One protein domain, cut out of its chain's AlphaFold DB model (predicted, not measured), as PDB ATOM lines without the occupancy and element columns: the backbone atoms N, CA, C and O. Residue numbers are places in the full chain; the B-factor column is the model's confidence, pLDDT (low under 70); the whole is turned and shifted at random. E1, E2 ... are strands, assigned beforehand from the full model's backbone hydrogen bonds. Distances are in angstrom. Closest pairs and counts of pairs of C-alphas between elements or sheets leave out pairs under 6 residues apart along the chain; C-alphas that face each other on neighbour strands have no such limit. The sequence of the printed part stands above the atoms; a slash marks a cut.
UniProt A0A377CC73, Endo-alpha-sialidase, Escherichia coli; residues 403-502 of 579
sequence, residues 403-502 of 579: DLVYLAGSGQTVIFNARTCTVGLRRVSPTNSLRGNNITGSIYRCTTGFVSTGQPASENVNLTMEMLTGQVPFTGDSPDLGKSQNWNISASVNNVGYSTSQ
ATOM      1  N   ASP A 403     -12.074  43.209  28.093       98.56
ATOM      2  CA  ASP A 403     -11.712  42.219  27.085       98.56
ATOM      3  C   ASP A 403     -10.915  42.905  25.965       98.56
ATOM      4  O   ASP A 403     -11.382  43.885  25.378       98.56
ATOM      5  N   LEU A 404      -9.721  42.401  25.627       98.62
ATOM      6  CA  LEU A 404      -9.024  42.926  24.451       98.62
ATOM      7  C   LEU A 404      -9.771  42.549  23.173       98.62
ATOM      8  O   LEU A 404      -9.962  43.399  22.310       98.62
ATOM      9  N   VAL A 405     -10.160  41.282  23.052       98.69
ATOM     10  CA  VAL A 405     -10.968  40.783  21.942       98.69
ATOM     11  C   VAL A 405     -12.220  40.137  22.516       98.69
ATOM     12  O   VAL A 405     -12.126  39.136  23.225       98.69
ATOM     13  N   TYR A 406     -13.384  40.687  22.186       98.50
ATOM     14  CA  TYR A 406     -14.686  40.104  22.480       98.50
ATOM     15  C   TYR A 406     -15.397  39.758  21.167       98.50
ATOM     16  O   TYR A 406     -15.906  40.622  20.458       98.50
ATOM     17  N   LEU A 407     -15.451  38.461  20.864       96.19
ATOM     18  CA  LEU A 407     -16.178  37.894  19.733       96.19
ATOM     19  C   LEU A 407     -17.547  37.384  20.191       96.19
ATOM     20  O   LEU A 407     -17.634  36.349  20.850       96.19
ATOM     21  N   ALA A 408     -18.605  38.105  19.837       93.75
ATOM     22  CA  ALA A 408     -19.997  37.667  19.944       93.75
ATOM     23  C   ALA A 408     -20.571  37.182  18.595       93.75
ATOM     24  O   ALA A 408     -21.727  36.776  18.526       93.75
ATOM     25  N   GLY A 409     -19.772  37.263  17.526       89.69
ATOM     26  CA  GLY A 409     -20.108  36.832  16.172       89.69
ATOM     27  C   GLY A 409     -19.605  35.430  15.796       89.69
ATOM     28  O   GLY A 409     -19.093  34.665  16.621       89.69
ATOM     29  N   SER A 410     -19.728  35.104  14.511       89.12
ATOM     30  CA  SER A 410     -19.395  33.802  13.925       89.12
ATOM     31  C   SER A 410     -18.722  33.926  12.558       89.12
ATOM     32  O   SER A 410     -18.951  34.883  11.822       89.12
ATOM     33  N   GLY A 411     -17.952  32.905  12.164       89.19
ATOM     34  CA  GLY A 411     -17.339  32.816  10.836       89.19
ATOM     35  C   GLY A 411     -16.120  33.716  10.636       89.19
ATOM     36  O   GLY A 411     -15.643  33.850   9.510       89.19
ATOM     37  N   GLN A 412     -15.614  34.343  11.697       92.31
ATOM     38  CA  GLN A 412     -14.520  35.305  11.610       92.31
ATOM     39  C   GLN A 412     -13.161  34.616  11.680       92.31
ATOM     40  O   GLN A 412     -12.992  33.612  12.378       92.31
ATOM     41  N   THR A 413     -12.168  35.190  11.001       96.38
ATOM     42  CA  THR A 413     -10.758  34.825  11.189       96.38
ATOM     43  C   THR A 413     -10.082  35.877  12.054       96.38
ATOM     44  O   THR A 413     -10.069  37.053  11.698       96.38
ATOM     45  N   VAL A 414      -9.510  35.457  13.181       98.25
ATOM     46  CA  VAL A 414      -8.944  36.359  14.186       98.25
ATOM     47  C   VAL A 414      -7.499  35.987  14.475       98.25
ATOM     48  O   VAL A 414      -7.201  34.850  14.840       98.25
ATOM     49  N   ILE A 415      -6.605  36.963  14.339       98.75
ATOM     50  CA  ILE A 415      -5.196  36.864  14.712       98.75
ATOM     51  C   ILE A 415      -4.925  37.938  15.755       98.75
ATOM     52  O   ILE A 415      -5.117  39.120  15.473       98.75
ATOM     53  N   PHE A 416      -4.483  37.568  16.955       98.75
ATOM     54  CA  PHE A 416      -4.292  38.572  18.000       98.75
ATOM     55  C   PHE A 416      -3.108  38.328  18.932       98.75
ATOM     56  O   PHE A 416      -2.658  37.200  19.133       98.75
ATOM     57  N   ASN A 417      -2.633  39.407  19.551       98.56
ATOM     58  CA  ASN A 417      -1.762  39.352  20.716       98.56
ATOM     59  C   ASN A 417      -2.296  40.266  21.826       98.56
ATOM     60  O   ASN A 417      -2.507  41.464  21.615       98.56
ATOM     61  N   ALA A 418      -2.474  39.707  23.021       98.62
ATOM     62  CA  ALA A 418      -2.968  40.412  24.198       98.62
ATOM     63  C   ALA A 418      -1.888  40.537  25.269       98.62
ATOM     64  O   ALA A 418      -1.211  39.560  25.587       98.62
ATOM     65  N   ARG A 419      -1.739  41.724  25.867       98.31
ATOM     66  CA  ARG A 419      -0.777  41.958  26.951       98.31
ATOM     67  C   ARG A 419      -1.383  42.749  28.104       98.31
ATOM     68  O   ARG A 419      -1.870  43.856  27.904       98.31
ATOM     69  N   THR A 420      -1.296  42.227  29.323       96.75
ATOM     70  CA  THR A 420      -1.713  42.953  30.538       96.75
ATOM     71  C   THR A 420      -3.168  43.450  30.467       96.75
ATOM     72  O   THR A 420      -3.452  44.613  30.746       96.75
ATOM     73  N   CYS A 421      -4.081  42.599  29.995       98.00
ATOM     74  CA  CYS A 421      -5.509  42.908  29.880       98.00
ATOM     75  C   CYS A 421      -6.313  42.207  30.985       98.00
ATOM     76  O   CYS A 421      -5.836  41.226  31.558       98.00
ATOM     77  N   THR A 422      -7.537  42.651  31.267       98.25
ATOM     78  CA  THR A 422      -8.428  41.906  32.174       98.25
ATOM     79  C   THR A 422      -8.767  40.547  31.565       98.25
ATOM     80  O   THR A 422      -8.535  39.519  32.196       98.25
ATOM     81  N   VAL A 423      -9.195  40.519  30.301       98.75
ATOM     82  CA  VAL A 423      -9.374  39.280  29.534       98.75
ATOM     83  C   VAL A 423      -8.640  39.390  28.202       98.75
ATOM     84  O   VAL A 423      -8.769  40.386  27.493       98.75
ATOM     85  N   GLY A 424      -7.855  38.369  27.853       98.62
ATOM     86  CA  GLY A 424      -7.182  38.307  26.554       98.62
ATOM     87  C   GLY A 424      -8.174  38.101  25.409       98.62
ATOM     88  O   GLY A 424      -8.221  38.895  24.471       98.62
ATOM     89  N   LEU A 425      -8.989  37.051  25.517       98.75
ATOM     90  CA  LEU A 425     -10.022  36.694  24.551       98.75
ATOM     91  C   LEU A 425     -11.307  36.275  25.266       98.75
ATOM     92  O   LEU A 425     -11.298  35.344  26.071       98.75
ATOM     93  N   ARG A 426     -12.425  36.895  24.895       98.56
ATOM     94  CA  ARG A 426     -13.773  36.406  25.175       98.56
ATOM     95  C   ARG A 426     -14.416  35.945  23.875       98.56
ATOM     96  O   ARG A 426     -14.536  36.720  22.929       98.56
ATOM     97  N   ARG A 427     -14.866  34.694  23.841       95.75
ATOM     98  CA  ARG A 427     -15.606  34.115  22.715       95.75
ATOM     99  C   ARG A 427     -16.967  33.643  23.200       95.75
ATOM    100  O   ARG A 427     -17.054  32.787  24.075       95.75
ATOM    101  N   VAL A 428     -18.019  34.199  22.611       93.62
ATOM    102  CA  VAL A 428     -19.418  33.921  22.937       93.62
ATOM    103  C   VAL A 428     -20.107  33.389  21.689       93.62
ATOM    104  O   VAL A 428     -20.209  34.078  20.683       93.62
ATOM    105  N   SER A 429     -20.569  32.142  21.755       87.62
ATOM    106  CA  SER A 429     -21.239  31.443  20.658       87.62
ATOM    107  C   SER A 429     -22.395  30.566  21.184       87.62
ATOM    108  O   SER A 429     -22.301  29.337  21.176       87.62
ATOM    109  N   PRO A 430     -23.480  31.182  21.705       76.25
ATOM    110  CA  PRO A 430     -24.587  30.468  22.347       76.25
ATOM    111  C   PRO A 430     -25.556  29.815  21.347       76.25
ATOM    112  O   PRO A 430     -26.188  28.815  21.679       76.25
ATOM    113  N   THR A 431     -25.685  30.354  20.129       63.16
ATOM    114  CA  THR A 431     -26.622  29.881  19.094       63.16
ATOM    115  C   THR A 431     -25.896  29.183  17.944       63.16
ATOM    116  O   THR A 431     -24.930  29.702  17.389       63.16
ATOM    117  N   ASN A 432     -26.376  27.991  17.579       58.28
ATOM    118  CA  ASN A 432     -25.723  27.077  16.644       58.28
ATOM    119  C   ASN A 432     -26.142  27.327  15.182       58.28
ATOM    120  O   ASN A 432     -27.146  26.787  14.722       58.28
ATOM    121  N   SER A 433     -25.346  28.098  14.438       59.69
ATOM    122  CA  SER A 433     -25.491  28.269  12.985       59.69
ATOM    123  C   SER A 433     -24.236  27.803  12.244       59.69
ATOM    124  O   SER A 433     -23.506  28.617  11.698       59.69
ATOM    125  N   LEU A 434     -23.965  26.493  12.231       62.31
ATOM    126  CA  LEU A 434     -22.996  25.784  11.363       62.31
ATOM    127  C   LEU A 434     -21.502  26.206  11.403       62.31
ATOM    128  O   LEU A 434     -20.657  25.409  11.003       62.31
ATOM    129  N   ARG A 435     -21.141  27.409  11.864       78.12
ATOM    130  CA  ARG A 435     -19.803  28.010  11.774       78.12
ATOM    131  C   ARG A 435     -19.456  28.760  13.060       78.12
ATOM    132  O   ARG A 435     -20.156  29.684  13.449       78.12
ATOM    133  N   GLY A 436     -18.366  28.370  13.700       85.81
ATOM    134  CA  GLY A 436     -17.662  29.127  14.731       85.81
ATOM    135  C   GLY A 436     -16.575  30.003  14.109       85.81
ATOM    136  O   GLY A 436     -16.643  30.348  12.927       85.81
ATOM    137  N   ASN A 437     -15.577  30.381  14.901       92.94
ATOM    138  CA  ASN A 437     -14.485  31.250  14.465       92.94
ATOM    139  C   ASN A 437     -13.195  30.458  14.164       92.94
ATOM    140  O   ASN A 437     -13.034  29.298  14.544       92.94
ATOM    141  N   ASN A 438     -12.255  31.083  13.459       95.88
ATOM    142  CA  ASN A 438     -10.892  30.585  13.318       95.88
ATOM    143  C   ASN A 438      -9.951  31.545  14.047       95.88
ATOM    144  O   ASN A 438      -9.708  32.654  13.570       95.88
ATOM    145  N   ILE A 439      -9.479  31.144  15.222       98.38
ATOM    146  CA  ILE A 439      -8.799  32.024  16.167       98.38
ATOM    147  C   ILE A 439      -7.369  31.540  16.381       98.38
ATOM    148  O   ILE A 439      -7.148  30.398  16.783       98.38
ATOM    149  N   THR A 440      -6.410  32.443  16.197       98.81
ATOM    150  CA  THR A 440      -5.001  32.223  16.526       98.81
ATOM    151  C   THR A 440      -4.475  33.399  17.337       98.81
ATOM    152  O   THR A 440      -4.672  34.553  16.959       98.81
ATOM    153  N   GLY A 441      -3.772  33.152  18.442       98.44
ATOM    154  CA  GLY A 441      -3.198  34.267  19.185       98.44
ATOM    155  C   GLY A 441      -2.310  33.927  20.367       98.44
ATOM    156  O   GLY A 441      -2.172  32.775  20.777       98.44
ATOM    157  N   SER A 442      -1.698  34.974  20.915       98.56
ATOM    158  CA  SER A 442      -0.862  34.902  22.111       98.56
ATOM    159  C   SER A 442      -1.383  35.813  23.217       98.56
ATOM    160  O   SER A 442      -1.857  36.923  22.967       98.56
ATOM    161  N   ILE A 443      -1.312  35.348  24.461       98.75
ATOM    162  CA  ILE A 443      -1.805  36.087  25.624       98.75
ATOM    163  C   ILE A 443      -0.714  36.156  26.685       98.75
ATOM    164  O   ILE A 443      -0.196  35.143  27.139       98.75
ATOM    165  N   TYR A 444      -0.379  37.368  27.108       98.50
ATOM    166  CA  TYR A 444       0.696  37.624  28.050       98.50
ATOM    167  C   TYR A 444       0.180  38.393  29.265       98.50
ATOM    168  O   TYR A 444      -0.203  39.561  29.166       98.50
ATOM    169  N   ARG A 445       0.202  37.746  30.432       97.31
ATOM    170  CA  ARG A 445      -0.085  38.335  31.749       97.31
ATOM    171  C   ARG A 445      -1.438  39.040  31.847       97.31
ATOM    172  O   ARG A 445      -1.542  40.089  32.481       97.31
ATOM    173  N   CYS A 446      -2.460  38.480  31.209       98.31
ATOM    174  CA  CYS A 446      -3.840  38.921  31.403       98.31
ATOM    175  C   CYS A 446      -4.442  38.259  32.650       98.31
ATOM    176  O   CYS A 446      -4.023  37.157  33.003       98.31
ATOM    177  N   THR A 447      -5.413  38.898  33.308       98.38
ATOM    178  CA  THR A 447      -6.073  38.312  34.495       98.38
ATOM    179  C   THR A 447      -6.770  37.002  34.138       98.38
ATOM    180  O   THR A 447      -6.614  36.006  34.844       98.38
ATOM    181  N   THR A 448      -7.467  36.976  33.000       98.69
ATOM    182  CA  THR A 448      -7.992  35.758  32.381       98.69
ATOM    183  C   THR A 448      -7.520  35.643  30.936       98.69
ATOM    184  O   THR A 448      -7.469  36.629  30.199       98.69
ATOM    185  N   GLY A 449      -7.135  34.438  30.524       98.50
ATOM    186  CA  GLY A 449      -6.581  34.195  29.198       98.50
ATOM    187  C   GLY A 449      -7.693  34.118  28.175       98.50
ATOM    188  O   GLY A 449      -7.868  35.019  27.351       98.50
ATOM    189  N   PHE A 450      -8.462  33.043  28.282       98.69
ATOM    190  CA  PHE A 450      -9.566  32.728  27.401       98.69
ATOM    191  C   PHE A 450     -10.848  32.475  28.197       98.69
ATOM    192  O   PHE A 450     -10.884  31.622  29.083       98.69
ATOM    193  N   VAL A 451     -11.902  33.216  27.855       98.62
ATOM    194  CA  VAL A 451     -13.267  32.980  28.325       98.62
ATOM    195  C   VAL A 451     -14.097  32.423  27.178       98.62
ATOM    196  O   VAL A 451     -14.193  33.040  26.115       98.62
ATOM    197  N   SER A 452     -14.717  31.275  27.420       96.88
ATOM    198  CA  SER A 452     -15.537  30.552  26.455       96.88
ATOM    199  C   SER A 452     -16.997  30.496  26.902       96.88
ATOM    200  O   SER A 452     -17.291  30.189  28.055       96.88
ATOM    201  N   THR A 453     -17.931  30.767  25.996       95.19
ATOM    202  CA  THR A 453     -19.365  30.553  26.229       95.19
ATOM    203  C   THR A 453     -19.994  29.930  24.991       95.19
ATOM    204  O   THR A 453     -19.899  30.486  23.896       95.19
ATOM    205  N   GLY A 454     -20.667  28.799  25.168       91.88
ATOM    206  CA  GLY A 454     -21.324  28.031  24.122       91.88
ATOM    207  C   GLY A 454     -20.385  27.165  23.274       91.88
ATOM    208  O   GLY A 454     -19.153  27.253  23.321       91.88
ATOM    209  N   GLN A 455     -20.995  26.296  22.469       90.88
ATOM    210  CA  GLN A 455     -20.324  25.218  21.740       90.88
ATOM    211  C   GLN A 455     -20.804  25.164  20.271       90.88
ATOM    212  O   GLN A 455     -21.740  24.411  19.969       90.88
ATOM    213  N   PRO A 456     -20.182  25.925  19.346       91.00
ATOM    214  CA  PRO A 456     -20.558  25.967  17.925       91.00
ATOM    215  C   PRO A 456     -20.312  24.637  17.196       91.00
ATOM    216  O   PRO A 456     -19.467  23.849  17.599       91.00
ATOM    217  N   ALA A 457     -20.992  24.379  16.076       89.81
ATOM    218  CA  ALA A 457     -20.808  23.133  15.313       89.81
ATOM    219  C   ALA A 457     -19.378  22.902  14.782       89.81
ATOM    220  O   ALA A 457     -18.949  21.753  14.680       89.81
ATOM    221  N   SER A 458     -18.642  23.962  14.435       90.12
ATOM    222  CA  SER A 458     -17.262  23.852  13.954       90.12
ATOM    223  C   SER A 458     -16.438  25.078  14.327       90.12
ATOM    224  O   SER A 458     -16.882  26.189  14.074       90.12
ATOM    225  N   GLU A 459     -15.257  24.909  14.919       93.31
ATOM    226  CA  GLU A 459     -14.396  26.022  15.348       93.31
ATOM    227  C   GLU A 459     -12.928  25.588  15.389       93.31
ATOM    228  O   GLU A 459     -12.640  24.426  15.669       93.31
ATOM    229  N   ASN A 460     -12.001  26.518  15.156       95.62
ATOM    230  CA  ASN A 460     -10.576  26.298  15.397       95.62
ATOM    231  C   ASN A 460     -10.043  27.355  16.371       95.62
ATOM    232  O   ASN A 460     -10.214  28.552  16.137       95.62
ATOM    233  N   VAL A 461      -9.372  26.917  17.438       98.00
ATOM    234  CA  VAL A 461      -8.777  27.798  18.454       98.00
ATOM    235  C   VAL A 461      -7.339  27.366  18.727       98.00
ATOM    236  O   VAL A 461      -7.100  26.278  19.243       98.00
ATOM    237  N   ASN A 462      -6.380  28.231  18.398       98.62
ATOM    238  CA  ASN A 462      -4.946  27.997  18.562       98.62
ATOM    239  C   ASN A 462      -4.328  29.102  19.426       98.62
ATOM    240  O   ASN A 462      -4.136  30.223  18.954       98.62
ATOM    241  N   LEU A 463      -4.031  28.815  20.695       98.75
ATOM    242  CA  LEU A 463      -3.614  29.843  21.656       98.75
ATOM    243  C   LEU A 463      -2.356  29.447  22.435       98.75
ATOM    244  O   LEU A 463      -2.214  28.305  22.875       98.75
ATOM    245  N   THR A 464      -1.499  30.435  22.692       98.56
ATOM    246  CA  THR A 464      -0.354  30.307  23.606       98.56
ATOM    247  C   THR A 464      -0.427  31.377  24.688       98.56
ATOM    248  O   THR A 464      -0.610  32.554  24.377       98.56
ATOM    249  N   MET A 465      -0.276  30.993  25.956       98.50
ATOM    250  CA  MET A 465      -0.451  31.911  27.085       98.50
ATOM    251  C   MET A 465       0.707  31.859  28.088       98.50
ATOM    252  O   MET A 465       1.182  30.782  28.435       98.50
ATOM    253  N   GLU A 466       1.109  33.016  28.614       98.19
ATOM    254  CA  GLU A 466       1.980  33.136  29.793       98.19
ATOM    255  C   GLU A 466       1.254  33.915  30.888       98.19
ATOM    256  O   GLU A 466       0.748  35.017  30.652       98.19
ATOM    257  N   MET A 467       1.232  33.358  32.096       97.31
ATOM    258  CA  MET A 467       0.491  33.873  33.240       97.31
ATOM    259  C   MET A 467       1.292  33.826  34.540       97.31
ATOM    260  O   MET A 467       2.215  33.030  34.717       97.31
ATOM    261  N   LEU A 468       0.899  34.685  35.478       97.00
ATOM    262  CA  LEU A 468       1.416  34.745  36.843       97.00
ATOM    263  C   LEU A 468       0.475  34.040  37.828       97.00
ATOM    264  O   LEU A 468      -0.691  33.786  37.531       97.00
ATOM    265  N   THR A 469       0.975  33.760  39.032       95.44
ATOM    266  CA  THR A 469       0.161  33.246  40.142       95.44
ATOM    267  C   THR A 469      -1.062  34.137  40.379       95.44
ATOM    268  O   THR A 469      -0.933  35.354  40.476       95.44
ATOM    269  N   GLY A 470      -2.246  33.525  40.479       95.25
ATOM    270  CA  GLY A 470      -3.526  34.224  40.653       95.25
ATOM    271  C   GLY A 470      -4.237  34.606  39.348       95.25
ATOM    272  O   GLY A 470      -5.387  35.030  39.399       95.25
ATOM    273  N   GLN A 471      -3.597  34.430  38.188       97.94
ATOM    274  CA  GLN A 471      -4.231  34.591  36.875       97.94
ATOM    275  C   GLN A 471      -4.782  33.251  36.367       97.94
ATOM    276  O   GLN A 471      -4.275  32.183  36.717       97.94
ATOM    277  N   VAL A 472      -5.830  33.311  35.544       97.75
ATOM    278  CA  VAL A 472      -6.612  32.140  35.120       97.75
ATOM    279  C   VAL A 472      -6.482  31.922  33.609       97.75
ATOM    280  O   VAL A 472      -7.005  32.727  32.836       97.75
ATOM    281  N   PRO A 473      -5.837  30.838  33.139       97.56
ATOM    282  CA  PRO A 473      -5.679  30.594  31.703       97.56
ATOM    283  C   PRO A 473      -7.004  30.427  30.960       97.56
ATOM    284  O   PRO A 473      -7.176  30.973  29.871       97.56
ATOM    285  N   PHE A 474      -7.944  29.698  31.560       98.19
ATOM    286  CA  PHE A 474      -9.195  29.313  30.923       98.19
ATOM    287  C   PHE A 474     -10.363  29.324  31.909       98.19
ATOM    288  O   PHE A 474     -10.222  28.912  33.059       98.19
ATOM    289  N   THR A 475     -11.526  29.767  31.438       97.56
ATOM    290  CA  THR A 475     -12.802  29.606  32.136       97.56
ATOM    291  C   THR A 475     -13.957  29.492  31.137       97.56
ATOM    292  O   THR A 475     -13.892  30.039  30.030       97.56
ATOM    293  N   GLY A 476     -15.023  28.803  31.542       96.38
ATOM    294  CA  GLY A 476     -16.232  28.603  30.745       96.38
ATOM    295  C   GLY A 476     -16.296  27.245  30.046       96.38
ATOM    296  O   GLY A 476     -15.692  26.274  30.503       96.38
ATOM    297  N   ASP A 477     -17.059  27.178  28.955       94.94
ATOM    298  CA  ASP A 477     -17.422  25.908  28.315       94.94
ATOM    299  C   ASP A 477     -16.247  25.294  27.548       94.94
ATOM    300  O   ASP A 477     -15.626  25.964  26.719       94.94
ATOM    301  N   SER A 478     -15.961  24.015  27.799       93.88
ATOM    302  CA  SER A 478     -14.979  23.205  27.067       93.88
ATOM    303  C   SER A 478     -15.499  22.805  25.675       93.88
ATOM    304  O   SER A 478     -16.708  22.913  25.411       93.88
ATOM    305  N   PRO A 479     -14.620  22.359  24.754       92.31
ATOM    306  CA  PRO A 479     -15.062  21.951  23.436       92.31
ATOM    307  C   PRO A 479     -15.940  20.696  23.488       92.31
ATOM    308  O   PRO A 479     -15.690  19.764  24.252       92.31
ATOM    309  N   ASP A 480     -16.962  20.668  22.639       90.50
ATOM    310  CA  ASP A 480     -17.872  19.538  22.473       90.50
ATOM    311  C   ASP A 480     -17.296  18.542  21.464       90.50
ATOM    312  O   ASP A 480     -17.177  18.836  20.274       90.50
ATOM    313  N   LEU A 481     -16.978  17.340  21.937       88.19
ATOM    314  CA  LEU A 481     -16.369  16.275  21.136       88.19
ATOM    315  C   LEU A 481     -17.335  15.634  20.128       88.19
ATOM    316  O   LEU A 481     -16.901  14.874  19.269       88.19
ATOM    317  N   GLY A 482     -18.640  15.909  20.228       89.12
ATOM    318  CA  GLY A 482     -19.616  15.551  19.195       89.12
ATOM    319  C   GLY A 482     -19.626  16.519  18.006       89.12
ATOM    320  O   GLY A 482     -20.376  16.308  17.054       89.12
ATOM    321  N   LYS A 483     -18.828  17.592  18.063       89.62
ATOM    322  CA  LYS A 483     -18.767  18.668  17.069       89.62
ATOM    323  C   LYS A 483     -17.352  18.806  16.509       89.62
ATOM    324  O   LYS A 483     -16.379  18.327  17.083       89.62
ATOM    325  N   SER A 484     -17.223  19.513  15.390       91.31
ATOM    326  CA  SER A 484     -15.942  19.733  14.705       91.31
ATOM    327  C   SER A 484     -15.163  20.905  15.315       91.31
ATOM    328  O   SER A 484     -14.836  21.874  14.621       91.31
ATOM    329  N   GLN A 485     -14.921  20.852  16.626       92.38
ATOM    330  CA  GLN A 485     -14.193  21.875  17.377       92.38
ATOM    331  C   GLN A 485     -12.758  21.422  17.660       92.38
ATOM    332  O   GLN A 485     -12.535  20.471  18.405       92.38
ATOM    333  N   ASN A 486     -11.776  22.132  17.105       93.62
ATOM    334  CA  ASN A 486     -10.360  21.802  17.255       93.62
ATOM    335  C   ASN A 486      -9.655  22.861  18.098       93.62
ATOM    336  O   ASN A 486      -9.450  23.993  17.651       93.62
ATOM    337  N   TRP A 487      -9.295  22.506  19.331       96.25
ATOM    338  CA  TRP A 487      -8.616  23.416  20.252       96.25
ATOM    339  C   TRP A 487      -7.202  22.935  20.561       96.25
ATOM    340  O   TRP A 487      -7.002  21.907  21.212       96.25
ATOM    341  N   ASN A 488      -6.217  23.728  20.150       97.19
ATOM    342  CA  ASN A 488      -4.813  23.548  20.487       97.19
ATOM    343  C   ASN A 488      -4.352  24.730  21.343       97.19
ATOM    344  O   ASN A 488      -3.977  25.787  20.833       97.19
ATOM    345  N   ILE A 489      -4.450  24.570  22.662       98.38
ATOM    346  CA  ILE A 489      -4.138  25.636  23.609       98.38
ATOM    347  C   ILE A 489      -3.026  25.170  24.534       98.38
ATOM    348  O   ILE A 489      -3.105  24.089  25.122       98.38
ATOM    349  N   SER A 490      -2.016  26.021  24.692       98.00
ATOM    350  CA  SER A 490      -0.948  25.874  25.676       98.00
ATOM    351  C   SER A 490      -0.882  27.113  26.564       98.00
ATOM    352  O   SER A 490      -1.039  28.243  26.101       98.00
ATOM    353  N   ALA A 491      -0.664  26.913  27.857       97.94
ATOM    354  CA  ALA A 491      -0.523  27.986  28.826       97.94
ATOM    355  C   ALA A 491       0.577  27.653  29.833       97.94
ATOM    356  O   ALA A 491       0.799  26.489  30.154       97.94
ATOM    357  N   SER A 492       1.236  28.667  30.379       97.56
ATOM    358  CA  SER A 492       2.078  28.529  31.564       97.56
ATOM    359  C   SER A 492       1.569  29.442  32.673       97.56
ATOM    360  O   SER A 492       1.252  30.602  32.427       97.56
ATOM    361  N   VAL A 493       1.487  28.933  33.901       97.25
ATOM    362  CA  VAL A 493       1.226  29.737  35.103       97.25
ATOM    363  C   VAL A 493       2.444  29.618  35.999       97.25
ATOM    364  O   VAL A 493       2.707  28.545  36.535       97.25
ATOM    365  N   ASN A 494       3.220  30.696  36.124       94.25
ATOM    366  CA  ASN A 494       4.476  30.704  36.881       94.25
ATOM    367  C   ASN A 494       5.394  29.513  36.514       94.25
ATOM    368  O   ASN A 494       5.829  28.750  37.377       94.25
ATOM    369  N   ASN A 495       5.632  29.327  35.210       92.62
ATOM    370  CA  ASN A 495       6.403  28.224  34.609       92.62
ATOM    371  C   ASN A 495       5.798  26.811  34.744       92.62
ATOM    372  O   ASN A 495       6.415  25.839  34.313       92.62
ATOM    373  N   VAL A 496       4.583  26.667  35.278       94.38
ATOM    374  CA  VAL A 496       3.847  25.395  35.281       94.38
ATOM    375  C   VAL A 496       2.986  25.306  34.021       94.38
ATOM    376  O   VAL A 496       2.114  26.146  33.825       94.38
ATOM    377  N   GLY A 497       3.235  24.313  33.163       95.38
ATOM    378  CA  GLY A 497       2.527  24.144  31.886       95.38
ATOM    379  C   GLY A 497       1.138  23.506  32.014       95.38
ATOM    380  O   GLY A 497       0.984  22.509  32.718       95.38
ATOM    381  N   TYR A 498       0.168  24.053  31.283       96.44
ATOM    382  CA  TYR A 498      -1.210  23.583  31.116       96.44
ATOM    383  C   TYR A 498      -1.565  23.536  29.629       96.44
ATOM    384  O   TYR A 498      -1.001  24.288  28.830       96.44
ATOM    385  N   SER A 499      -2.501  22.676  29.232       96.88
ATOM    386  CA  SER A 499      -2.849  22.529  27.811       96.88
ATOM    387  C   SER A 499      -4.178  21.814  27.571       96.88
ATOM    388  O   SER A 499      -4.762  21.243  28.486       96.88
ATOM    389  N   THR A 500      -4.662  21.818  26.325       95.81
ATOM    390  CA  THR A 500      -5.771  20.945  25.886       95.81
ATOM    391  C   THR A 500      -5.337  19.510  25.570       95.81
ATOM    392  O   THR A 500      -6.188  18.647  25.390       95.81
ATOM    393  N   SER A 501      -4.029  19.236  25.520       92.75
ATOM    394  CA  SER A 501      -3.454  17.912  25.253       92.75
ATOM    395  C   SER A 501      -2.234  17.659  26.135       92.75
ATOM    396  O   SER A 501      -1.347  18.515  26.210       92.75
ATOM    397  N   GLN A 502      -2.187  16.507  26.810       91.50
ATOM    398  CA  GLN A 502      -1.096  16.118  27.710       91.50
ATOM    399  C   GLN A 502      -0.683  14.671  27.518       91.50
ATOM    400  O   GLN A 502      -1.487  13.826  27.140       91.50
TER     401      GLN A 502
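AT A GLANCE: This is residues 403 to 502 of the 579 residues of the protein "Endo-alpha-sialidase" of Escherichia coli (UniProt A0A377CC73). What shape does the backbone make? The chain winds in stacked, flattened turns, a solenoid whose two broad sides are sheets face to face: E1, E3, E5 and E7 form one, and E2, E4, E6 and E8 run through the other. At the end E9 folds back beside E8 as a hairpin and adds a last strand to that second sheet. What is it built of? The printed part has 100 residues with nine named strands, E1 to E9 in order, and no named helix; the class is all strand, the sheet E1 E3 E5 E7 is all parallel and the sheet E2 E4 E6 E8 E9 is mixed. How large is it? It is compact, with a radius of gyration of the C-alphas of 12.7 A and spans of 38 by 28 by 19 A.

IN THESE COORDINATES: Where do the first strands lie? E1, residues 403 to 407, begins at C-alpha 403, (-11.712, 42.219, 27.085). E2 is residues 413 to 419, 20.0 A long, E3 residues 423 to 428, and E4 residues 438 to 444, also 20.0 A. What follows? E5 is residues 448 to 453, E6 residues 458 to 467, 28.1 A long, and E7 residues 472 to 476. E8, residues 484 to 493, is 28.5 A long, and E9, residues 496 to 499, ends at C-alpha 499, (-2.849, 22.529, 27.811).

HOW THE PARTS SIT: How do the strands of E1's sheet pair? E1 and E3 are parallel, with N 407 and O 426 2.9 A apart. E3 and E5 are parallel, N 427 to O 451 2.9 A, and so are E5 and E7, N 452 to O 475 3.0 A. How do those of the other sheet pair? E2 and E4 are parallel, N 416 to O 440 3.0 A, as are E4 and E6, N 441 to O 462 3.0 A, and E6 and E8, N 463 to O 488 3.0 A. E8 and E9 are an antiparallel hairpin, N 491 to O 498 2.8 A. How do the sheets stand? They form a sandwich, two sheets face to face, 9.4 A centre to centre where they face each other, their best planes 12 degrees apart.

THE WHOLE: How far does it reach? The two C-alphas farthest apart are those of Ser 433 and Asn 495, at 38.5 A. Is anything missing, or any link long? The printed part has no cut and no long link; E3 to E4, with 9 residues between them, and E7 to E8, with 7, are short links, and the others are tight. Where is confidence low? Residues 431 to 434 have pLDDT under 70, while the mean of the printed part is 93.9.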